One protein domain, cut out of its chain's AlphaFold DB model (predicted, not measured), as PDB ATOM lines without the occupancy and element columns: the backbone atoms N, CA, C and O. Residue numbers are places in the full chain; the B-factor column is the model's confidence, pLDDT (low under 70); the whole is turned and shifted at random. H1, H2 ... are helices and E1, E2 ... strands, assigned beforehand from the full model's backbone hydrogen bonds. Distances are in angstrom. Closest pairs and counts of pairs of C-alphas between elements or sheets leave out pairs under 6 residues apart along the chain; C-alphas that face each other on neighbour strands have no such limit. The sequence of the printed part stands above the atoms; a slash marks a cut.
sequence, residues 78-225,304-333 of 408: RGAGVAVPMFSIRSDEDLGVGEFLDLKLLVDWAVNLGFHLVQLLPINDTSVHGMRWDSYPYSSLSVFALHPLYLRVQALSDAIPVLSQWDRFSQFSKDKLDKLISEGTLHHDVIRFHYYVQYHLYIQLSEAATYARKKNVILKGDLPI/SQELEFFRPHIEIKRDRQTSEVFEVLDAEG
ATOM      1  N   ARG A  78     172.948 135.963 195.980       79.88
ATOM      2  CA  ARG A  78     173.257 135.097 194.838       79.88
ATOM      3  C   ARG A  78     173.235 135.946 193.580       79.88
ATOM      4  O   ARG A  78     172.206 136.528 193.255       79.88
ATOM      5  N   GLY A  79     174.349 135.978 192.864       83.50
ATOM      6  CA  GLY A  79     174.462 136.678 191.594       83.50
ATOM      7  C   GLY A  79     175.498 136.023 190.695       83.50
ATOM      8  O   GLY A  79     176.389 135.312 191.160       83.50
ATOM      9  N   ALA A  80     175.353 136.256 189.395       91.38
ATOM     10  CA  ALA A  80     176.340 135.900 188.387       91.38
ATOM     11  C   ALA A  80     177.082 137.158 187.928       91.38
ATOM     12  O   ALA A  80     176.553 138.271 188.012       91.38
ATOM     13  N   GLY A  81     178.303 136.977 187.444       92.56
ATOM     14  CA  GLY A  81     179.142 138.069 186.990       92.56
ATOM     15  C   GLY A  81     180.248 137.616 186.059       92.56
ATOM     16  O   GLY A  81     180.422 136.423 185.815       92.56
ATOM     17  N   VAL A  82     181.006 138.590 185.574       92.44
ATOM     18  CA  VAL A  82     182.163 138.376 184.705       92.44
ATOM     19  C   VAL A  82     183.429 138.853 185.407       92.44
ATOM     20  O   VAL A  82     183.419 139.894 186.059       92.44
ATOM     21  N   ALA A  83     184.517 138.098 185.274       93.19
ATOM     22  CA  ALA A  83     185.855 138.539 185.644       93.19
ATOM     23  C   ALA A  83     186.642 138.803 184.359       93.19
ATOM     24  O   ALA A  83     186.771 137.903 183.529       93.19
ATOM     25  N   VAL A  84     187.124 140.031 184.172       92.12
ATOM     26  CA  VAL A  84     187.763 140.450 182.922       92.12
ATOM     27  C   VAL A  84     188.948 141.385 183.185       92.12
ATOM     28  O   VAL A  84     188.860 142.285 184.024       92.12
ATOM     29  N   PRO A  85     190.080 141.208 182.486       93.00
ATOM     30  CA  PRO A  85     191.164 142.180 182.517       93.00
ATOM     31  C   PRO A  85     190.769 143.476 181.810       93.00
ATOM     32  O   PRO A  85     190.310 143.431 180.667       93.00
ATOM     33  N   MET A  86     191.013 144.629 182.440       92.88
ATOM     34  CA  MET A  86     190.672 145.938 181.863       92.88
ATOM     35  C   MET A  86     191.290 146.128 180.469       92.88
ATOM     36  O   MET A  86     190.585 146.426 179.512       92.88
ATOM     37  N   PHE A  87     192.577 145.806 180.314       92.06
ATOM     38  CA  PHE A  87     193.293 145.918 179.038       92.06
ATOM     39  C   PHE A  87     192.725 145.055 177.895       92.06
ATOM     40  O   PHE A  87     193.088 145.268 176.741       92.06
ATOM     41  N   SER A  88     191.865 144.071 178.186       93.50
ATOM     42  CA  SER A  88     191.266 143.191 177.171       93.50
ATOM     43  C   SER A  88     189.910 143.670 176.650       93.50
ATOM     44  O   SER A  88     189.427 143.147 175.647       93.50
ATOM     45  N   ILE A  89     189.291 144.642 177.324       93.19
ATOM     46  CA  ILE A  89     188.018 145.227 176.897       93.19
ATOM     47  C   ILE A  89     188.278 146.043 175.636       93.19
ATOM     48  O   ILE A  89     189.291 146.729 175.559       93.19
ATOM     49  N   ARG A  90     187.382 145.948 174.650       89.56
ATOM     50  CA  ARG A  90     187.496 146.683 173.390       89.56
ATOM     51  C   ARG A  90     186.219 147.454 173.081       89.56
ATOM     52  O   ARG A  90     185.124 146.953 173.340       89.56
ATOM     53  N   SER A  91     186.372 148.634 172.503       86.75
ATOM     54  CA  SER A  91     185.304 149.470 171.964       86.75
ATOM     55  C   SER A  91     185.751 150.158 170.674       86.75
ATOM     56  O   SER A  91     186.932 150.181 170.337       86.75
ATOM     57  N   ASP A  92     184.797 150.735 169.948       84.44
ATOM     58  CA  ASP A  92     185.089 151.472 168.714       84.44
ATOM     59  C   ASP A  92     185.834 152.799 168.971       84.44
ATOM     60  O   ASP A  92     186.413 153.368 168.047       84.44
ATOM     61  N   GLU A  93     185.825 153.295 170.214       78.56
ATOM     62  CA  GLU A  93     186.481 154.548 170.617       78.56
ATOM     63  C   GLU A  93     187.876 154.339 171.227       78.56
ATOM     64  O   GLU A  93     188.606 155.313 171.433       78.56
ATOM     65  N   ASP A  94     188.243 153.090 171.532       79.31
ATOM     66  CA  ASP A  94     189.496 152.773 172.207       79.31
ATOM     67  C   ASP A  94     190.740 152.988 171.329       79.31
ATOM     68  O   ASP A  94     190.693 153.047 170.099       79.31
ATOM     69  N   LEU A  95     191.902 153.073 171.983       83.44
ATOM     70  CA  LEU A  95     193.208 153.180 171.322       83.44
ATOM     71  C   LEU A  95     193.954 151.839 171.243       83.44
ATOM     72  O   LEU A  95     195.184 151.795 171.273       83.44
ATOM     73  N   GLY A  96     193.230 150.723 171.139       81.50
ATOM     74  CA  GLY A  96     193.816 149.381 171.084       81.50
ATOM     75  C   GLY A  96     193.808 148.622 172.412       81.50
ATOM     76  O   GLY A  96     194.187 147.449 172.434       81.50
ATOM     77  N   VAL A  97     193.377 149.270 173.493       89.31
ATOM     78  CA  VAL A  97     193.352 148.755 174.864       89.31
ATOM     79  C   VAL A  97     192.119 149.297 175.576       89.31
ATOM     80  O   VAL A  97     191.744 150.439 175.335       89.31
ATOM     81  N   GLY A  98     191.505 148.504 176.452       90.31
ATOM     82  CA  GLY A  98     190.332 148.959 177.195       90.31
ATOM     83  C   GLY A  98     190.665 150.078 178.174       90.31
ATOM     84  O   GLY A  98     191.609 149.961 178.952       90.31
ATOM     85  N   GLU A  99     189.848 151.126 178.182       93.38
ATOM     86  CA  GLU A  99     189.975 152.319 179.024       93.38
ATOM     87  C   GLU A  99     188.836 152.392 180.054       93.38
ATOM     88  O   GLU A  99     187.795 151.750 179.908       93.38
ATOM     89  N   PHE A 100     188.967 153.203 181.108       94.06
ATOM     90  CA  PHE A 100     187.963 153.223 182.183       94.06
ATOM     91  C   PHE A 100     186.548 153.575 181.720       94.06
ATOM     92  O   PHE A 100     185.580 153.086 182.301       94.06
ATOM     93  N   LEU A 101     186.399 154.377 180.667       91.12
ATOM     94  CA  LEU A 101     185.080 154.712 180.133       91.12
ATOM     95  C   LEU A 101     184.423 153.547 179.371       91.12
ATOM     96  O   LEU A 101     183.191 153.482 179.339       91.12
ATOM     97  N   ASP A 102     185.193 152.567 178.884       93.81
ATOM     98  CA  ASP A 102     184.659 151.334 178.279       93.81
ATOM     99  C   ASP A 102     183.944 150.438 179.289       93.81
ATOM    100  O   ASP A 102     183.085 149.634 178.918       93.81
ATOM    101  N   LEU A 103     184.221 150.605 180.585       94.44
ATOM    102  CA  LEU A 103     183.508 149.879 181.634       94.44
ATOM    103  C   LEU A 103     182.001 150.136 181.592       94.44
ATOM    104  O   LEU A 103     181.233 149.261 181.978       94.44
ATOM    105  N   LYS A 104     181.552 151.297 181.100       94.44
ATOM    106  CA  LYS A 104     180.119 151.576 180.937       94.44
ATOM    107  C   LYS A 104     179.477 150.622 179.929       94.44
ATOM    108  O   LYS A 104     178.408 150.084 180.206       94.44
ATOM    109  N   LEU A 105     180.165 150.354 178.818       93.81
ATOM    110  CA  LEU A 105     179.712 149.411 177.793       93.81
ATOM    111  C   LEU A 105     179.667 147.986 178.350       93.81
ATOM    112  O   LEU A 105     178.688 147.268 178.148       93.81
ATOM    113  N   LEU A 106     180.690 147.598 179.119       94.12
ATOM    114  CA  LEU A 106     180.719 146.301 179.795       94.12
ATOM    115  C   LEU A 106     179.586 146.157 180.822       94.12
ATOM    116  O   LEU A 106     178.991 145.088 180.935       94.12
ATOM    117  N   VAL A 107     179.270 147.224 181.559       95.38
ATOM    118  CA  VAL A 107     178.140 147.260 182.496       95.38
ATOM    119  C   VAL A 107     176.820 147.091 181.755       95.38
ATOM    120  O   VAL A 107     176.003 146.279 182.176       95.38
ATOM    121  N   ASP A 108     176.597 147.808 180.653       96.00
ATOM    122  CA  ASP A 108     175.362 147.662 179.875       96.00
ATOM    123  C   ASP A 108     175.223 146.251 179.290       96.00
ATOM    124  O   ASP A 108     174.149 145.652 179.352       96.00
ATOM    125  N   TRP A 109     176.325 145.674 178.808       95.75
ATOM    126  CA  TRP A 109     176.370 144.275 178.393       95.75
ATOM    127  C   TRP A 109     176.038 143.314 179.546       95.75
ATOM    128  O   TRP A 109     175.221 142.409 179.375       95.75
ATOM    129  N   ALA A 110     176.611 143.535 180.733       94.19
ATOM    130  CA  ALA A 110     176.354 142.722 181.918       94.19
ATOM    131  C   ALA A 110     174.873 142.774 182.328       94.19
ATOM    132  O   ALA A 110     174.263 141.729 182.553       94.19
ATOM    133  N   VAL A 111     174.269 143.967 182.342       95.06
ATOM    134  CA  VAL A 111     172.840 144.161 182.639       95.06
ATOM    135  C   VAL A 111     171.963 143.402 181.648       95.06
ATOM    136  O   VAL A 111     171.040 142.703 182.064       95.06
ATOM    137  N   ASN A 112     172.268 143.485 180.350       96.56
ATOM    138  CA  ASN A 112     171.499 142.802 179.307       96.56
ATOM    139  C   ASN A 112     171.501 141.272 179.466       96.56
ATOM    140  O   ASN A 112     170.545 140.611 179.067       96.56
ATOM    141  N   LEU A 113     172.553 140.711 180.064       95.19
ATOM    142  CA  LEU A 113     172.677 139.279 180.342       95.19
ATOM    143  C   LEU A 113     172.197 138.875 181.745       95.19
ATOM    144  O   LEU A 113     172.246 137.694 182.091       95.19
ATOM    145  N   GLY A 114     171.740 139.826 182.564       92.69
ATOM    146  CA  GLY A 114     171.340 139.574 183.949       92.69
ATOM    147  C   GLY A 114     172.517 139.327 184.900       92.69
ATOM    148  O   GLY A 114     172.356 138.683 185.939       92.69
ATOM    149  N   PHE A 115     173.714 139.806 184.559       94.00
ATOM    150  CA  PHE A 115     174.860 139.811 185.461       94.00
ATOM    151  C   PHE A 115     174.801 141.000 186.418       94.00
ATOM    152  O   PHE A 115     174.435 142.113 186.056       94.00
ATOM    153  N   HIS A 116     175.204 140.739 187.658       86.12
ATOM    154  CA  HIS A 116     175.133 141.677 188.779       86.12
ATOM    155  C   HIS A 116     176.524 142.035 189.319       86.12
ATOM    156  O   HIS A 116     176.639 142.805 190.269       86.12
ATOM    157  N   LEU A 117     177.587 141.465 188.740       88.56
ATOM    158  CA  LEU A 117     178.968 141.650 189.174       88.56
ATOM    159  C   LEU A 117     179.907 141.733 187.965       88.56
ATOM    160  O   LEU A 117     179.870 140.890 187.070       88.56
ATOM    161  N   VAL A 118     180.789 142.724 187.978       89.81
ATOM    162  CA  VAL A 118     181.947 142.833 187.091       89.81
ATOM    163  C   VAL A 118     183.180 142.893 187.979       89.81
ATOM    164  O   VAL A 118     183.327 143.817 188.777       89.81
ATOM    165  N   GLN A 119     184.061 141.907 187.865       90.88
ATOM    166  CA  GLN A 119     185.351 141.887 188.537       90.88
ATOM    167  C   GLN A 119     186.456 142.271 187.555       90.88
ATOM    168  O   GLN A 119     186.565 141.685 186.478       90.88
ATOM    169  N   LEU A 120     187.299 143.214 187.959       89.56
ATOM    170  CA  LEU A 120     188.504 143.585 187.227       89.56
ATOM    171  C   LEU A 120     189.729 142.933 187.860       89.56
ATOM    172  O   LEU A 120     189.770 142.740 189.072       89.56
ATOM    173  N   LEU A 121     190.726 142.623 187.031       89.94
ATOM    174  CA  LEU A 121     192.099 142.406 187.501       89.94
ATOM    175  C   LEU A 121     192.670 143.711 188.095       89.94
ATOM    176  O   LEU A 121     192.059 144.769 187.916       89.94
ATOM    177  N   PRO A 122     193.836 143.669 188.769       90.69
ATOM    178  CA  PRO A 122     194.479 144.877 189.265       90.69
ATOM    179  C   PRO A 122     194.658 145.923 188.161       90.69
ATOM    180  O   PRO A 122     195.096 145.621 187.050       90.69
ATOM    181  N   ILE A 123     194.307 147.165 188.486       90.94
ATOM    182  CA  ILE A 123     194.357 148.322 187.576       90.94
ATOM    183  C   ILE A 123     195.445 149.327 187.973       90.94
ATOM    184  O   ILE A 123     195.469 150.463 187.493       90.94
ATOM    185  N   ASN A 124     196.317 148.914 188.890       91.00
ATOM    186  CA  ASN A 124     197.391 149.723 189.436       91.00
ATOM    187  C   ASN A 124     198.487 149.986 188.404       91.00
ATOM    188  O   ASN A 124     198.675 149.202 187.478       91.00
ATOM    189  N   ASP A 125     199.217 151.087 188.579       90.44
ATOM    190  CA  ASP A 125     200.382 151.375 187.746       90.44
ATOM    191  C   ASP A 125     201.451 150.301 187.962       90.44
ATOM    192  O   ASP A 125     201.854 150.035 189.098       90.44
ATOM    193  N   THR A 126     201.899 149.684 186.875       90.38
ATOM    194  CA  THR A 126     202.909 148.622 186.853       90.38
ATOM    195  C   THR A 126     204.194 149.057 186.151       90.38
ATOM    196  O   THR A 126     205.090 148.239 185.977       90.38
ATOM    197  N   SER A 127     204.330 150.341 185.783       85.38
ATOM    198  CA  SER A 127     205.426 150.899 184.966       85.38
ATOM    199  C   SER A 127     206.776 150.998 185.704       85.38
ATOM    200  O   SER A 127     207.438 152.036 185.680       85.38
ATOM    201  N   VAL A 128     207.189 149.935 186.396       78.25
ATOM    202  CA  VAL A 128     208.379 149.884 187.256       78.25
ATOM    203  C   VAL A 128     209.668 150.056 186.459       78.25
ATOM    204  O   VAL A 128     210.573 150.779 186.878       78.25
ATOM    205  N   HIS A 129     209.771 149.390 185.309       75.88
ATOM    206  CA  HIS A 129     210.994 149.335 184.512       75.88
ATOM    207  C   HIS A 129     210.886 150.103 183.190       75.88
ATOM    208  O   HIS A 129     211.905 150.330 182.535       75.88
ATOM    209  N   GLY A 130     209.675 150.511 182.799       77.69
ATOM    210  CA  GLY A 130     209.379 151.142 181.514       77.69
ATOM    211  C   GLY A 130     209.495 150.163 180.343       77.69
ATOM    212  O   GLY A 130     209.914 150.551 179.252       77.69
ATOM    213  N   MET A 131     209.203 148.881 180.576       78.00
ATOM    214  CA  MET A 131     209.498 147.788 179.644       78.00
ATOM    215  C   MET A 131     208.260 146.938 179.365       78.00
ATOM    216  O   MET A 131     207.297 146.951 180.117       78.00
ATOM    217  N   ARG A 132     208.266 146.137 178.287       72.44
ATOM    218  CA  ARG A 132     207.081 145.337 177.909       72.44
ATOM    219  C   ARG A 132     206.647 144.343 179.000       72.44
ATOM    220  O   ARG A 132     205.458 144.052 179.109       72.44
ATOM    221  N   TRP A 133     207.577 143.804 179.787       73.00
ATOM    222  CA  TRP A 133     207.256 142.847 180.853       73.00
ATOM    223  C   TRP A 133     206.542 143.478 182.057       73.00
ATOM    224  O   TRP A 133     205.960 142.744 182.849       73.00
ATOM    225  N   ASP A 134     206.478 144.809 182.134       80.88
ATOM    226  CA  ASP A 134     205.678 145.540 183.125       80.88
ATOM    227  C   ASP A 134     204.164 145.353 182.912       80.88
ATOM    228  O   ASP A 134     203.352 145.832 183.690       80.88
ATOM    229  N   SER A 135     203.750 144.608 181.882       80.31
ATOM    230  CA  SER A 135     202.343 144.277 181.625       80.31
ATOM    231  C   SER A 135     201.721 143.351 182.687       80.31
ATOM    232  O   SER A 135     200.531 143.061 182.602       80.31
ATOM    233  N   TYR A 136     202.502 142.829 183.643       85.56
ATOM    234  CA  TYR A 136     202.009 141.922 184.682       85.56
ATOM    235  C   TYR A 136     201.239 142.687 185.781       85.56
ATOM    236  O   TYR A 136     201.871 143.383 186.576       85.56
ATOM    237  N   PRO A 137     199.902 142.523 185.909       84.62
ATOM    238  CA  PRO A 137     199.070 143.370 186.780       84.62
ATOM    239  C   PRO A 137     199.382 143.265 188.277       84.62
ATOM    240  O   PRO A 137     199.011 144.142 189.051       84.62
ATOM    241  N   TYR A 138     200.049 142.187 188.696       86.19
ATOM    242  CA  TYR A 138     200.371 141.943 190.101       86.19
ATOM    243  C   TYR A 138     201.756 142.458 190.514       86.19
ATOM    244  O   TYR A 138     202.096 142.355 191.687       86.19
ATOM    245  N   SER A 139     202.537 143.033 189.590       85.94
ATOM    246  CA  SER A 139     203.781 143.741 189.918       85.94
ATOM    247  C   SER A 139     203.573 145.254 189.853       85.94
ATOM    248  O   SER A 139     203.953 145.925 188.895       85.94
ATOM    249  N   SER A 140     202.891 145.803 190.859       85.12
ATOM    250  CA  SER A 140     202.564 147.229 190.883       85.12
ATOM    251  C   SER A 140     203.772 148.089 191.271       85.12
ATOM    252  O   SER A 140     204.394 147.857 192.313       85.12
ATOM    253  N   LEU A 141     204.021 149.145 190.490       84.38
ATOM    254  CA  LEU A 141     204.861 150.290 190.850       84.38
ATOM    255  C   LEU A 141     204.276 151.044 192.041       84.38
ATOM    256  O   LEU A 141     205.029 151.507 192.896       84.38
ATOM    257  N   SER A 142     202.948 151.161 192.106       83.00
ATOM    258  CA  SER A 142     202.283 151.552 193.341       83.00
ATOM    259  C   SER A 142     200.887 150.967 193.476       83.00
ATOM    260  O   SER A 142     200.102 150.986 192.530       83.00
ATOM    261  N   VAL A 143     200.543 150.529 194.689       83.50
ATOM    262  CA  VAL A 143     199.188 150.047 195.024       83.50
ATOM    263  C   VAL A 143     198.163 151.174 195.160       83.50
ATOM    264  O   VAL A 143     196.968 150.905 195.265       83.50
ATOM    265  N   PHE A 144     198.619 152.429 195.140       80.06
ATOM    266  CA  PHE A 144     197.780 153.620 195.269       80.06
ATOM    267  C   PHE A 144     197.563 154.355 193.938       80.06
ATOM    268  O   PHE A 144     196.587 155.086 193.791       80.06
ATOM    269  N   ALA A 145     198.459 154.174 192.962       85.25
ATOM    270  CA  ALA A 145     198.363 154.826 191.658       85.25
ATOM    271  C   ALA A 145     197.617 153.946 190.649       85.25
ATOM    272  O   ALA A 145     197.834 152.733 190.593       85.25
ATOM    273  N   LEU A 146     196.767 154.566 189.829       90.12
ATOM    274  CA  LEU A 146     196.092 153.917 188.705       90.12
ATOM    275  C   LEU A 146     197.015 153.893 187.487       90.12
ATOM    276  O   LEU A 146     197.779 154.835 187.271       90.12
ATOM    277  N   HIS A 147     196.930 152.851 186.666       92.25
ATOM    278  CA  HIS A 147     197.772 152.758 185.479       92.25
ATOM    279  C   HIS A 147     197.367 153.816 184.433       92.25
ATOM    280  O   HIS A 147     196.215 153.815 183.991       92.25
ATOM    281  N   PRO A 148     198.306 154.653 183.938       90.50
ATOM    282  CA  PRO A 148     198.036 155.636 182.881       90.50
ATOM    283  C   PRO A 148     197.460 155.081 181.575       90.50
ATOM    284  O   PRO A 148     196.875 155.834 180.806       90.50
ATOM    285  N   LEU A 149     197.610 153.777 181.333       90.94
ATOM    286  CA  LEU A 149     197.131 153.092 180.136       90.94
ATOM    287  C   LEU A 149     195.603 153.127 180.010       90.94
ATOM    288  O   LEU A 149     195.090 153.089 178.901       90.94
ATOM    289  N   TYR A 150     194.886 153.202 181.133       93.69
ATOM    290  CA  TYR A 150     193.423 153.135 181.160       93.69
ATOM    291  C   TYR A 150     192.738 154.500 181.012       93.69
ATOM    292  O   TYR A 150     191.518 154.596 181.164       93.69
ATOM    293  N   LEU A 151     193.507 155.558 180.746       90.38
ATOM    294  CA  LEU A 151     192.994 156.908 180.551       90.38
ATOM    295  C   LEU A 151     192.471 157.083 179.123       90.38
ATOM    296  O   LEU A 151     193.262 157.063 178.182       90.38
ATOM    297  N   ARG A 152     191.180 157.393 178.967       86.25
ATOM    298  CA  ARG A 152     190.653 157.856 177.678       86.25
ATOM    299  C   ARG A 152     191.101 159.284 177.415       86.25
ATOM    300  O   ARG A 152     190.598 160.214 178.048       86.25
ATOM    301  N   VAL A 153     192.015 159.464 176.466       81.69
ATOM    302  CA  VAL A 153     192.577 160.780 176.116       81.69
ATOM    303  C   VAL A 153     191.578 161.623 175.318       81.69
ATOM    304  O   VAL A 153     191.521 162.837 175.480       81.69
ATOM    305  N   GLN A 154     190.730 160.993 174.509       77.12
ATOM    306  CA  GLN A 154     189.711 161.651 173.686       77.12
ATOM    307  C   GLN A 154     188.673 162.371 174.550       77.12
ATOM    308  O   GLN A 154     188.274 163.483 174.231       77.12
ATOM    309  N   ALA A 155     188.324 161.790 175.701       75.81
ATOM    310  CA  ALA A 155     187.438 162.397 176.694       75.81
ATOM    311  C   ALA A 155     188.074 163.600 177.408       75.81
ATOM    312  O   ALA A 155     187.397 164.315 178.139       75.81
ATOM    313  N   LEU A 156     189.378 163.823 177.212       71.31
ATOM    314  CA  LEU A 156     190.037 165.054 177.619       71.31
ATOM    315  C   LEU A 156     189.938 166.128 176.528       71.31
ATOM    316  O   LEU A 156     189.980 167.302 176.858       71.31
ATOM    317  N   SER A 157     189.815 165.753 175.249       53.06
ATOM    318  CA  SER A 157     189.960 166.658 174.099       53.06
ATOM    319  C   SER A 157     188.822 167.663 173.925       53.06
ATOM    320  O   SER A 157     189.069 168.718 173.350       53.06
ATOM    321  N   ASP A 158     187.625 167.410 174.459       50.53
ATOM    322  CA  ASP A 158     186.585 168.451 174.539       50.53
ATOM    323  C   ASP A 158     186.950 169.546 175.569       50.53
ATOM    324  O   ASP A 158     186.372 170.627 175.557       50.53
ATOM    325  N   ALA A 159     187.941 169.278 176.433       41.50
ATOM    326  CA  ALA A 159     188.439 170.139 177.508       41.50
ATOM    327  C   ALA A 159     189.958 170.444 177.415       41.50
ATOM    328  O   ALA A 159     190.527 171.029 178.341       41.50
ATOM    329  N   ILE A 160     190.641 170.060 176.323       42.44
ATOM    330  CA  ILE A 160     192.061 170.372 176.079       42.44
ATOM    331  C   ILE A 160     192.161 171.288 174.851       42.44
ATOM    332  O   ILE A 160     192.083 170.801 173.721       42.44
ATOM    333  N   PRO A 161     192.404 172.599 175.019       37.16
ATOM    334  CA  PRO A 161     192.872 173.423 173.921       37.16
ATOM    335  C   PRO A 161     194.229 172.914 173.428       37.16
ATOM    336  O   PRO A 161     195.155 172.650 174.201       37.16
ATOM    337  N   VAL A 162     194.334 172.797 172.105       37.09
ATOM    338  CA  VAL A 162     195.569 172.526 171.367       37.09
ATOM    339  C   VAL A 162     196.660 173.494 171.836       37.09
ATOM    340  O   VAL A 162     196.510 174.711 171.748       37.09
ATOM    341  N   LEU A 163     197.774 172.954 172.338       39.97
ATOM    342  CA  LEU A 163     198.935 173.730 172.771       39.97
ATOM    343  C   LEU A 163     199.518 174.537 171.603       39.97
ATOM    344  O   LEU A 163     200.211 173.997 170.741       39.97
ATOM    345  N   SER A 164     199.298 175.849 171.617       36.19
ATOM    346  CA  SER A 164     200.019 176.799 170.777       36.19
ATOM    347  C   SER A 164     200.198 178.133 171.511       36.19
ATOM    348  O   SER A 164     199.323 178.987 171.498       36.19
ATOM    349  N   GLN A 165     201.395 178.276 172.086       33.44
ATOM    350  CA  GLN A 165     202.148 179.515 172.325       33.44
ATOM    351  C   GLN A 165     201.567 180.564 173.300       33.44
ATOM    352  O   GLN A 165     200.702 181.371 172.993       33.44
ATOM    353  N   TRP A 166     202.192 180.535 174.474       33.28
ATOM    354  CA  TRP A 166     202.363 181.525 175.539       33.28
ATOM    355  C   TRP A 166     202.572 182.993 175.079       33.28
ATOM    356  O   TRP A 166     203.469 183.251 174.273       33.28
ATOM    357  N   ASP A 167     201.786 183.942 175.625       27.81
ATOM    358  CA  ASP A 167     202.192 185.360 175.789       27.81
ATOM    359  C   ASP A 167     201.393 186.082 176.930       27.81
ATOM    360  O   ASP A 167     200.304 186.613 176.740       27.81
ATOM    361  N   ARG A 168     202.020 186.160 178.111       32.34
ATOM    362  CA  ARG A 168     201.920 187.051 179.287       32.34
ATOM    363  C   ARG A 168     200.798 186.907 180.328       32.34
ATOM    364  O   ARG A 168     199.797 187.622 180.296       32.34
ATOM    365  N   PHE A 169     201.115 186.169 181.402       38.66
ATOM    366  CA  PHE A 169     200.498 186.219 182.733       38.66
ATOM    367  C   PHE A 169     200.528 187.654 183.267       38.66
ATOM    368  O   PHE A 169     201.579 188.168 183.663       38.66
ATOM    369  N   SER A 170     199.368 188.306 183.318       30.30
ATOM    370  CA  SER A 170     199.307 189.750 183.564       30.30
ATOM    371  C   SER A 170     198.745 190.202 184.922       30.30
ATOM    372  O   SER A 170     198.405 191.378 184.994       30.30
ATOM    373  N   GLN A 171     198.769 189.357 185.987       31.38
ATOM    374  CA  GLN A 171     198.890 189.683 187.457       31.38
ATOM    375  C   GLN A 171     197.865 188.963 188.383       31.38
ATOM    376  O   GLN A 171     196.771 188.655 187.937       31.38
ATOM    377  N   PHE A 172     197.995 188.865 189.725       36.34
ATOM    378  CA  PHE A 172     199.028 188.381 190.680       36.34
ATOM    379  C   PHE A 172     198.462 188.439 192.136       36.34
ATOM    380  O   PHE A 172     197.870 189.452 192.507       36.34
ATOM    381  N   SER A 173     198.700 187.423 192.996       37.41
ATOM    382  CA  SER A 173     198.659 187.548 194.477       37.41
ATOM    383  C   SER A 173     199.541 186.508 195.196       37.41
ATOM    384  O   SER A 173     199.634 185.357 194.777       37.41
ATOM    385  N   LYS A 174     200.186 186.952 196.284       40.06
ATOM    386  CA  LYS A 174     201.581 186.646 196.655       40.06
ATOM    387  C   LYS A 174     201.794 185.480 197.635       40.06
ATOM    388  O   LYS A 174     202.696 184.691 197.435       40.06
ATOM    389  N   ASP A 175     200.965 185.290 198.659       38.88
ATOM    390  CA  ASP A 175     201.385 184.450 199.805       38.88
ATOM    391  C   ASP A 175     201.077 182.942 199.706       38.88
ATOM    392  O   ASP A 175     201.613 182.143 200.474       38.88
ATOM    393  N   LYS A 176     200.194 182.519 198.793       39.78
ATOM    394  CA  LYS A 176     199.717 181.117 198.717       39.78
ATOM    395  C   LYS A 176     200.476 180.257 197.699       39.78
ATOM    396  O   LYS A 176     200.464 179.035 197.812       39.78
ATOM    397  N   LEU A 177     201.151 180.906 196.752       40.09
ATOM    398  CA  LEU A 177     201.977 180.305 195.701       40.09
ATOM    399  C   LEU A 177     203.397 179.982 196.208       40.09
ATOM    400  O   LEU A 177     203.948 178.924 195.908       40.09
ATOM    401  N   ASP A 178     203.935 180.848 197.068       43.81
ATOM    402  CA  ASP A 178     205.348 180.871 197.464       43.81
ATOM    403  C   ASP A 178     205.829 179.657 198.297       43.81
ATOM    404  O   ASP A 178     207.034 179.487 198.483       43.81
ATOM    405  N   LYS A 179     204.939 178.779 198.799       40.47
ATOM    406  CA  LYS A 179     205.328 177.609 199.630       40.47
ATOM    407  C   LYS A 179     205.162 176.230 198.992       40.47
ATOM    408  O   LYS A 179     205.823 175.299 199.441       40.47
ATOM    409  N   LEU A 180     204.308 176.074 197.982       36.88
ATOM    410  CA  LEU A 180     204.039 174.769 197.353       36.88
ATOM    411  C   LEU A 180     204.838 174.554 196.049       36.88
ATOM    412  O   LEU A 180     204.966 173.416 195.609       36.88
ATOM    413  N   ILE A 181     205.418 175.620 195.470       44.94
ATOM    414  CA  ILE A 181     206.094 175.643 194.156       44.94
ATOM    415  C   ILE A 181     207.440 176.379 194.257       44.94
ATOM    416  O   ILE A 181     207.630 177.442 193.678       44.94
ATOM    417  N   SER A 182     208.417 175.877 195.016       44.59
ATOM    418  CA  SER A 182     209.749 176.497 194.942       44.59
ATOM    419  C   SER A 182     210.337 176.285 193.529       44.59
ATOM    420  O   SER A 182     210.760 175.172 193.208       44.59
ATOM    421  N   GLU A 183     210.375 177.341 192.703       43.69
ATOM    422  CA  GLU A 183     210.729 177.406 191.261       43.69
ATOM    423  C   GLU A 183     212.185 177.014 190.894       43.69
ATOM    424  O   GLU A 183     212.707 177.365 189.837       43.69
ATOM    425  N   GLY A 184     212.886 176.276 191.754       43.72
ATOM    426  CA  GLY A 184     214.299 175.942 191.569       43.72
ATOM    427  C   GLY A 184     214.591 174.541 191.024       43.72
ATOM    428  O   GLY A 184     215.731 174.278 190.643       43.72
ATOM    429  N   THR A 185     213.624 173.615 191.008       48.81
ATOM    430  CA  THR A 185     213.910 172.184 190.793       48.81
ATOM    431  C   THR A 185     213.538 171.682 189.401       48.81
ATOM    432  O   THR A 185     212.557 172.081 188.782       48.81
ATOM    433  N   LEU A 186     214.358 170.757 188.900       50.50
ATOM    434  CA  LEU A 186     214.308 170.184 187.551       50.50
ATOM    435  C   LEU A 186     212.966 169.577 187.125       50.50
ATOM    436  O   LEU A 186     212.715 169.438 185.932       50.50
ATOM    437  N   HIS A 187     212.189 169.097 188.095       53.88
ATOM    438  CA  HIS A 187     211.187 168.049 187.895       53.88
ATOM    439  C   HIS A 187     209.751 168.511 188.141       53.88
ATOM    440  O   HIS A 187     208.833 167.707 188.013       53.88
ATOM    441  N   HIS A 188     209.546 169.785 188.479       58.12
ATOM    442  CA  HIS A 188     208.238 170.322 188.853       58.12
ATOM    443  C   HIS A 188     207.155 170.058 187.792       58.12
ATOM    444  O   HIS A 188     206.097 169.516 188.107       58.12
ATOM    445  N   ASP A 189     207.448 170.354 186.525       60.72
ATOM    446  CA  ASP A 189     206.472 170.200 185.437       60.72
ATOM    447  C   ASP A 189     206.113 168.730 185.183       60.72
ATOM    448  O   ASP A 189     204.960 168.398 184.913       60.72
ATOM    449  N   VAL A 190     207.089 167.833 185.351       67.06
ATOM    450  CA  VAL A 190     206.894 166.383 185.222       67.06
ATOM    451  C   VAL A 190     206.007 165.862 186.353       67.06
ATOM    452  O   VAL A 190     205.071 165.105 186.112       67.06
ATOM    453  N   ILE A 191     206.251 166.303 187.588       68.38
ATOM    454  CA  ILE A 191     205.442 165.916 188.751       68.38
ATOM    455  C   ILE A 191     203.994 166.393 188.577       68.38
ATOM    456  O   ILE A 191     203.061 165.612 188.760       68.38
ATOM    457  N   ARG A 192     203.797 167.651 188.159       72.69
ATOM    458  CA  ARG A 192     202.464 168.214 187.894       72.69
ATOM    459  C   ARG A 192     201.708 167.419 186.829       72.69
ATOM    460  O   ARG A 192     200.518 167.164 186.994       72.69
ATOM    461  N   PHE A 193     202.396 167.001 185.769       74.44
ATOM    462  CA  PHE A 193     201.812 166.155 184.733       74.44
ATOM    463  C   PHE A 193     201.309 164.814 185.293       74.44
ATOM    464  O   PHE A 193     200.178 164.424 185.015       74.44
ATOM    465  N   HIS A 194     202.088 164.134 186.139       75.38
ATOM    466  CA  HIS A 194     201.644 162.874 186.746       75.38
ATOM    467  C   HIS A 194     200.427 163.052 187.666       75.38
ATOM    468  O   HIS A 194     199.520 162.220 187.631       75.38
ATOM    469  N   TYR A 195     200.351 164.148 188.429       71.56
ATOM    470  CA  TYR A 195     199.149 164.468 189.210       71.56
ATOM    471  C   TYR A 195     197.919 164.685 188.329       71.56
ATOM    472  O   TYR A 195     196.849 164.163 188.636       71.56
ATOM    473  N   TYR A 196     198.075 165.413 187.221       75.31
ATOM    474  CA  TYR A 196     197.001 165.638 186.257       75.31
ATOM    475  C   TYR A 196     196.474 164.317 185.677       75.31
ATOM    476  O   TYR A 196     195.267 164.080 185.656       75.31
ATOM    477  N   VAL A 197     197.376 163.413 185.290       81.81
ATOM    478  CA  VAL A 197     197.010 162.080 184.791       81.81
ATOM    479  C   VAL A 197     196.246 161.278 185.851       81.81
ATOM    480  O   VAL A 197     195.171 160.755 185.561       81.81
ATOM    481  N   GLN A 198     196.747 161.219 187.091       81.44
ATOM    482  CA  GLN A 198     196.081 160.494 188.184       81.44
ATOM    483  C   GLN A 198     194.703 161.072 188.529       81.44
ATOM    484  O   GLN A 198     193.774 160.310 188.800       81.44
ATOM    485  N   TYR A 199     194.528 162.396 188.454       76.50
ATOM    486  CA  TYR A 199     193.218 163.029 188.614       76.50
ATOM    487  C   TYR A 199     192.218 162.545 187.568       76.50
ATOM    488  O   TYR A 199     191.132 162.091 187.925       76.50
ATOM    489  N   HIS A 200     192.577 162.592 186.285       80.38
ATOM    490  CA  HIS A 200     191.649 162.187 185.233       80.38
ATOM    491  C   HIS A 200     191.349 160.686 185.251       80.38
ATOM    492  O   HIS A 200     190.197 160.303 185.051       80.38
ATOM    493  N   LEU A 201     192.338 159.848 185.578       86.50
ATOM    494  CA  LEU A 201     192.125 158.418 185.826       86.50
ATOM    495  C   LEU A 201     191.091 158.199 186.936       86.50
ATOM    496  O   LEU A 201     190.143 157.434 186.758       86.50
ATOM    497  N   TYR A 202     191.238 158.905 188.060       82.75
ATOM    498  CA  TYR A 202     190.299 158.825 189.175       82.75
ATOM    499  C   TYR A 202     188.887 159.258 188.772       82.75
ATOM    500  O   TYR A 202     187.920 158.579 189.123       82.75
ATOM    501  N   ILE A 203     188.748 160.364 188.033       82.38
ATOM    502  CA  ILE A 203     187.444 160.866 187.583       82.38
ATOM    503  C   ILE A 203     186.765 159.852 186.657       82.38
ATOM    504  O   ILE A 203     185.618 159.489 186.911       82.38
ATOM    505  N   GLN A 204     187.473 159.334 185.648       87.06
ATOM    506  CA  GLN A 204     186.909 158.364 184.703       87.06
ATOM    507  C   GLN A 204     186.523 157.045 185.388       87.06
ATOM    508  O   GLN A 204     185.428 156.524 185.159       87.06
ATOM    509  N   LEU A 205     187.366 156.527 186.289       90.75
ATOM    510  CA  LEU A 205     187.045 155.326 187.064       90.75
ATOM    511  C   LEU A 205     185.855 155.560 188.006       90.75
ATOM    512  O   LEU A 205     184.958 154.720 188.100       90.75
ATOM    513  N   SER A 206     185.813 156.705 188.690       85.81
ATOM    514  CA  SER A 206     184.714 157.072 189.592       85.81
ATOM    515  C   SER A 206     183.393 157.217 188.847       85.81
ATOM    516  O   SER A 206     182.342 156.803 189.348       85.81
ATOM    517  N   GLU A 207     183.435 157.772 187.639       86.69
ATOM    518  CA  GLU A 207     182.287 157.880 186.752       86.69
ATOM    519  C   GLU A 207     181.777 156.495 186.339       86.69
ATOM    520  O   GLU A 207     180.591 156.202 186.516       86.69
ATOM    521  N   ALA A 208     182.665 155.610 185.876       90.56
ATOM    522  CA  ALA A 208     182.328 154.233 185.527       90.56
ATOM    523  C   ALA A 208     181.764 153.440 186.720       90.56
ATOM    524  O   ALA A 208     180.727 152.785 186.607       90.56
ATOM    525  N   ALA A 209     182.379 153.557 187.898       88.00
ATOM    526  CA  ALA A 209     181.905 152.912 189.121       88.00
ATOM    527  C   ALA A 209     180.541 153.457 189.578       88.00
ATOM    528  O   ALA A 209     179.717 152.726 190.131       88.00
ATOM    529  N   THR A 210     180.285 154.752 189.378       87.50
ATOM    530  CA  THR A 210     178.975 155.364 189.654       87.50
ATOM    531  C   THR A 210     177.927 154.874 188.660       87.50
ATOM    532  O   THR A 210     176.794 154.599 189.055       87.50
ATOM    533  N   TYR A 211     178.296 154.719 187.389       90.88
ATOM    534  CA  TYR A 211     177.429 154.158 186.357       90.88
ATOM    535  C   TYR A 211     177.031 152.709 186.671       90.88
ATOM    536  O   TYR A 211     175.841 152.397 186.685       90.88
ATOM    537  N   ALA A 212     177.998 151.859 187.035       88.94
ATOM    538  CA  ALA A 212     177.758 150.480 187.468       88.94
ATOM    539  C   ALA A 212     176.768 150.412 188.642       88.94
ATOM    540  O   ALA A 212     175.756 149.713 188.569       88.94
ATOM    541  N   ARG A 213     176.991 151.233 189.679       89.50
ATOM    542  CA  ARG A 213     176.093 151.329 190.842       89.50
ATOM    543  C   ARG A 213     174.674 151.747 190.460       89.50
ATOM    544  O   ARG A 213     173.725 151.130 190.930       89.50
ATOM    545  N   LYS A 214     174.509 152.739 189.577       93.12
ATOM    546  CA  LYS A 214     173.186 153.163 189.071       93.12
ATOM    547  C   LYS A 214     172.448 152.043 188.331       93.12
ATOM    548  O   LYS A 214     171.222 152.031 188.316       93.12
ATOM    549  N   LYS A 215     173.187 151.114 187.723       92.69
ATOM    550  CA  LYS A 215     172.666 149.947 187.003       92.69
ATOM    551  C   LYS A 215     172.532 148.697 187.883       92.69
ATOM    552  O   LYS A 215     172.205 147.638 187.362       92.69
ATOM    553  N   ASN A 216     172.758 148.810 189.197       90.44
ATOM    554  CA  ASN A 216     172.780 147.692 190.151       90.44
ATOM    555  C   ASN A 216     173.813 146.598 189.813       90.44
ATOM    556  O   ASN A 216     173.628 145.434 190.167       90.44
ATOM    557  N   VAL A 217     174.914 146.972 189.156       89.12
ATOM    558  CA  VAL A 217     176.063 146.095 188.906       89.12
ATOM    559  C   VAL A 217     177.171 146.443 189.894       89.12
ATOM    560  O   VAL A 217     177.601 147.593 190.000       89.12
ATOM    561  N   ILE A 218     177.652 145.439 190.619       88.88
ATOM    562  CA  ILE A 218     178.774 145.577 191.541       88.88
ATOM    563  C   ILE A 218     180.060 145.596 190.719       88.88
ATOM    564  O   ILE A 218     180.363 144.634 190.017       88.88
ATOM    565  N   LEU A 219     180.831 146.675 190.824       86.81
ATOM    566  CA  LEU A 219     182.197 146.711 190.315       86.81
ATOM    567  C   LEU A 219     183.144 146.254 191.427       86.81
ATOM    568  O   LEU A 219     183.227 146.896 192.473       86.81
ATOM    569  N   LYS A 220     183.836 145.138 191.207       86.56
ATOM    570  CA  LYS A 220     184.771 144.545 192.162       86.56
ATOM    571  C   LYS A 220     186.201 144.693 191.655       86.56
ATOM    572  O   LYS A 220     186.550 144.148 190.611       86.56
ATOM    573  N   GLY A 221     187.028 145.397 192.420       84.31
ATOM    574  CA  GLY A 221     188.470 145.429 192.196       84.31
ATOM    575  C   GLY A 221     189.151 144.126 192.622       84.31
ATOM    576  O   GLY A 221     188.637 143.374 193.461       84.31
ATOM    577  N   ASP A 222     190.320 143.881 192.044       83.88
ATOM    578  CA  ASP A 222     191.296 142.911 192.525       83.88
ATOM    579  C   ASP A 222     192.512 143.670 193.069       83.88
ATOM    580  O   ASP A 222     192.931 144.681 192.504       83.88
ATOM    581  N   LEU A 223     193.035 143.210 194.203       80.75
ATOM    582  CA  LEU A 223     194.120 143.862 194.926       80.75
ATOM    583  C   LEU A 223     195.343 142.943 194.904       80.75
ATOM    584  O   LEU A 223     195.299 141.866 195.501       80.75
ATOM    585  N   PRO A 224     196.455 143.363 194.281       80.62
ATOM    586  CA  PRO A 224     197.614 142.498 194.125       80.62
ATOM    587  C   PRO A 224     198.275 142.250 195.472       80.62
ATOM    588  O   PRO A 224     198.630 143.203 196.148       80.62
ATOM    589  N   ILE A 225     198.410 140.997 195.913       76.81
ATOM    590  CA  ILE A 225     198.815 140.694 197.298       76.81
ATOM    591  C   ILE A 225     200.115 141.389 197.716       76.81
ATOM    592  O   ILE A 225     200.162 141.888 198.839       76.81
ATOM    593  N   SER A 304     188.999 165.133 195.322       33.81
ATOM    594  CA  SER A 304     188.542 165.889 194.143       33.81
ATOM    595  C   SER A 304     188.546 167.406 194.374       33.81
ATOM    596  O   SER A 304     188.929 168.146 193.482       33.81
ATOM    597  N   GLN A 305     188.211 167.868 195.587       38.38
ATOM    598  CA  GLN A 305     188.315 169.281 195.982       38.38
ATOM    599  C   GLN A 305     189.762 169.768 196.093       38.38
ATOM    600  O   GLN A 305     190.047 170.923 195.793       38.38
ATOM    601  N   GLU A 306     190.682 168.906 196.525       37.34
ATOM    602  CA  GLU A 306     192.100 169.240 196.562       37.34
ATOM    603  C   GLU A 306     192.741 169.164 195.156       37.34
ATOM    604  O   GLU A 306     193.676 169.902 194.868       37.34
ATOM    605  N   LEU A 307     192.207 168.327 194.256       38.56
ATOM    606  CA  LEU A 307     192.577 168.232 192.841       38.56
ATOM    607  C   LEU A 307     192.009 169.392 192.017       38.56
ATOM    608  O   LEU A 307     192.652 169.813 191.061       38.56
ATOM    609  N   GLU A 308     190.891 169.992 192.435       42.00
ATOM    610  CA  GLU A 308     190.399 171.270 191.897       42.00
ATOM    611  C   GLU A 308     191.413 172.414 192.095       42.00
ATOM    612  O   GLU A 308     191.470 173.314 191.266       42.00
ATOM    613  N   PHE A 309     192.298 172.362 193.105       36.03
ATOM    614  CA  PHE A 309     193.415 173.324 193.202       36.03
ATOM    615  C   PHE A 309     194.469 173.139 192.102       36.03
ATOM    616  O   PHE A 309     195.211 174.071 191.801       36.03
ATOM    617  N   PHE A 310     194.542 171.944 191.512       37.97
ATOM    618  CA  PHE A 310     195.414 171.627 190.383       37.97
ATOM    619  C   PHE A 310     194.676 171.686 189.044       37.97
ATOM    620  O   PHE A 310     195.327 171.576 187.997       37.97
ATOM    621  N   ARG A 311     193.347 171.886 189.060       37.78
ATOM    622  CA  ARG A 311     192.555 172.109 187.858       37.78
ATOM    623  C   ARG A 311     193.065 173.389 187.204       37.78
ATOM    624  O   ARG A 311     193.070 174.451 187.832       37.78
ATOM    625  N   PRO A 312     193.543 173.311 185.962       38.44
ATOM    626  CA  PRO A 312     194.011 174.501 185.287       38.44
ATOM    627  C   PRO A 312     192.808 175.425 185.010       38.44
ATOM    628  O   PRO A 312     191.704 174.960 184.733       38.44
ATOM    629  N   HIS A 313     192.988 176.734 185.204       38.44
ATOM    630  CA  HIS A 313     191.905 177.715 185.101       38.44
ATOM    631  C   HIS A 313     191.454 177.829 183.637       38.44
ATOM    632  O   HIS A 313     192.300 178.031 182.767       38.44
ATOM    633  N   ILE A 314     190.151 177.673 183.380       41.78
ATOM    634  CA  ILE A 314     189.558 177.664 182.035       41.78
ATOM    635  C   ILE A 314     188.789 178.971 181.820       41.78
ATOM    636  O   ILE A 314     187.775 179.206 182.479       41.78
ATOM    637  N   GLU A 315     189.252 179.816 180.897       42.44
ATOM    638  CA  GLU A 315     188.501 180.987 180.426       42.44
ATOM    639  C   GLU A 315     187.802 180.703 179.095       42.44
ATOM    640  O   GLU A 315     188.418 180.215 178.152       42.44
ATOM    641  N   ILE A 316     186.534 181.101 178.979       47.81
ATOM    642  CA  ILE A 316     185.763 181.012 177.736       47.81
ATOM    643  C   ILE A 316     186.002 182.288 176.916       47.81
ATOM    644  O   ILE A 316     185.590 183.379 177.317       47.81
ATOM    645  N   LYS A 317     186.656 182.169 175.757       44.03
ATOM    646  CA  LYS A 317     186.899 183.274 174.813       44.03
ATOM    647  C   LYS A 317     186.194 183.028 173.488       44.03
ATOM    648  O   LYS A 317     185.898 181.900 173.130       44.03
ATOM    649  N   ARG A 318     185.883 184.107 172.768       48.97
ATOM    650  CA  ARG A 318     185.174 184.057 171.484       48.97
ATOM    651  C   ARG A 318     186.006 184.724 170.401       48.97
ATOM    652  O   ARG A 318     186.388 185.884 170.563       48.97
ATOM    653  N   ASP A 319     186.260 184.010 169.311       42.94
ATOM    654  CA  ASP A 319     186.914 184.555 168.129       42.94
ATOM    655  C   ASP A 319     186.071 185.687 167.539       42.94
ATOM    656  O   ASP A 319     184.864 185.549 167.328       42.94
ATOM    657  N   ARG A 320     186.703 186.820 167.239       44.12
ATOM    658  CA  ARG A 320     186.021 187.962 166.620       44.12
ATOM    659  C   ARG A 320     185.822 187.807 165.114       44.12
ATOM    660  O   ARG A 320     184.975 188.512 164.575       44.12
ATOM    661  N   GLN A 321     186.574 186.936 164.443       49.91
ATOM    662  CA  GLN A 321     186.456 186.713 162.999       49.91
ATOM    663  C   GLN A 321     185.558 185.520 162.672       49.91
ATOM    664  O   GLN A 321     184.721 185.631 161.780       49.91
ATOM    665  N   THR A 322     185.676 184.415 163.410       57.41
ATOM    666  CA  THR A 322     184.878 183.198 163.155       57.41
ATOM    667  C   THR A 322     183.640 183.084 164.047       57.41
ATOM    668  O   THR A 322     182.763 182.272 163.776       57.41
ATOM    669  N   SER A 323     183.508 183.930 165.081       56.50
ATOM    670  CA  SER A 323     182.447 183.870 166.107       56.50
ATOM    671  C   SER A 323     182.416 182.588 166.949       56.50
ATOM    672  O   SER A 323     181.502 182.444 167.770       56.50
ATOM    673  N   GLU A 324     183.399 181.702 166.785       45.56
ATOM    674  CA  GLU A 324     183.543 180.458 167.539       45.56
ATOM    675  C   GLU A 324     184.011 180.726 168.967       45.56
ATOM    676  O   GLU A 324     184.699 181.709 169.243       45.56
ATOM    677  N   VAL A 325     183.593 179.870 169.894       45.75
ATOM    678  CA  VAL A 325     183.900 179.987 171.320       45.75
ATOM    679  C   VAL A 325     184.897 178.890 171.684       45.75
ATOM    680  O   VAL A 325     184.656 177.731 171.368       45.75
ATOM    681  N   PHE A 326     185.997 179.250 172.339       45.06
ATOM    682  CA  PHE A 326     187.054 178.337 172.763       45.06
ATOM    683  C   PHE A 326     187.462 178.565 174.221       45.06
ATOM    684  O   PHE A 326     187.505 179.691 174.720       45.06
ATOM    685  N   GLU A 327     187.772 177.464 174.895       41.12
ATOM    686  CA  GLU A 327     188.229 177.404 176.281       41.12
ATOM    687  C   GLU A 327     189.762 177.494 176.335       41.12
ATOM    688  O   GLU A 327     190.456 176.726 175.675       41.12
ATOM    689  N   VAL A 328     190.312 178.455 177.083       43.34
ATOM    690  CA  VAL A 328     191.754 178.755 177.137       43.34
ATOM    691  C   VAL A 328     192.309 178.453 178.531       43.34
ATOM    692  O   VAL A 328     191.793 178.961 179.526       43.34
ATOM    693  N   LEU A 329     193.372 177.642 178.581       36.06
ATOM    694  CA  LEU A 329     194.109 177.235 179.784       36.06
ATOM    695  C   LEU A 329     195.385 178.080 179.936       36.06
ATOM    696  O   LEU A 329     196.232 178.055 179.044       36.06
ATOM    697  N   ASP A 330     195.545 178.808 181.044       41.91
ATOM    698  CA  ASP A 330     196.613 179.814 181.162       41.91
ATOM    699  C   ASP A 330     197.961 179.242 181.650       41.91
ATOM    700  O   ASP A 330     198.049 178.482 182.624       41.91
ATOM    701  N   ALA A 331     199.035 179.628 180.963       37.62
ATOM    702  CA  ALA A 331     200.405 179.174 181.169       37.62
ATOM    703  C   ALA A 331     201.341 180.276 180.642       37.62
ATOM    704  O   ALA A 331     201.243 180.545 179.457       37.62
ATOM    705  N   GLU A 332     202.163 180.944 181.481       32.19
ATOM    706  CA  GLU A 332     203.015 182.099 181.106       32.19
ATOM    707  C   GLU A 332     204.008 182.701 182.164       32.19
ATOM    708  O   GLU A 332     203.980 183.886 182.492       32.19
ATOM    709  N   GLY A 333     204.923 181.918 182.754       33.16
ATOM    710  CA  GLY A 333     206.018 182.444 183.609       33.16
ATOM    711  C   GLY A 333     207.217 183.039 182.821       33.16
ATOM    712  O   GLY A 333     207.452 182.656 181.675       33.16
TER     713      GLY A 333
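This is residues 78 to 225 and 304 to 333 of the 408 residues of a protein of Zea mays (UniProt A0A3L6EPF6). At one end lies a small three-stranded sheet, E1 E2 E4, with H1 packed on one face; the long helix H4 lies beside H1 with its last turns and runs away from the sheet through the middle of the domain. Beyond the sheet and H1 lie a two-stranded hairpin, E5 and E6, apart from H4, and a long unnamed link, residues 158 to 187, of which residues 171 to 187 stick out. The printed part has 178 residues, ordered E1 H1 E2 H2 E3 H3 H4 E4 H5 E5 E6: five named helices and six named strands. The sheet, in the order E1 E2 E4, is parallel; the class is mixed, helices and strands, with under half of the residues in named elements. The whole is loose, with a radius of gyration of the C-alphas of 19.9 A and spans of 61 by 42 by 30 A.

The sheet holds E1, residues 81 to 84, beginning at C-alpha 81 (179.142, 138.069, 186.990), E2, residues 117 to 120, and E4, residues 218 to 220. H1, residues 100 to 112, is 19.7 A long. H4, residues 188 to 214, runs 39.0 A from C-alpha 188 (208.238, 170.322, 188.853). Between H1 and H4 along the chain also come H2, residues 132 to 135, E3, residues 142 to 146, and H3, residues 154 to 157; H5, residues 304 to 307, follows the cut. E5, residues 314 to 318, is 13.1 A long, and E6, residues 325 to 329, is 13.5 A long, ending at C-alpha 329 (194.109, 177.235, 179.784).

E1 and E2 are parallel, with N 84 and O 119 2.9 A apart; E2 and E4 are parallel, with N 118 and O 218 2.8 A apart. E1, H1 and E2 form a strand-helix-strand unit, two parallel neighbour strands with a helix between, with a right-handed crossover. H1 is on the sheet at a height of 9.7 A. H4 touches H1 with residues 201 to 212 alone, the closest C-alphas being those of Phe 100 and Leu 205, 5.4 A apart, at a shallow tilt of 10 degrees, the same way. H4 only grazes the sheet with residues 208 to 213. E3 pairs with no named strand; its Leu 146 and Gln 198 of H4 have the closest C-alphas, 6.6 A apart. H5 is close to but not clearly touching H4, with the closest C-alphas, Tyr 199 and Leu 307, 6.7 A apart. H3 and H4 are only just apart, at 8.3 A; H2 touches no helix. The hairpin E5 and E6 is antiparallel, with N 317 and O 326 2.8 A apart, and both strands are apart from H4. In H4 every O i to N i+4 pair is within hydrogen-bond range, in H1 7 of 9; H2, H3 and H5 are too short for such a pair.

The C-alphas farthest apart, of Arg 78 and Gln 321, are 62.1 A apart. Residues 226 to 303 are not printed, and C-alphas 225 and 304 are 27.4 A apart across the cut. The links E1 to H1, E2 to H2 and H3 to H4 are long. Mean pLDDT of the printed part is 70.5; residues 157 to 191 and 304 to 333 are under 70.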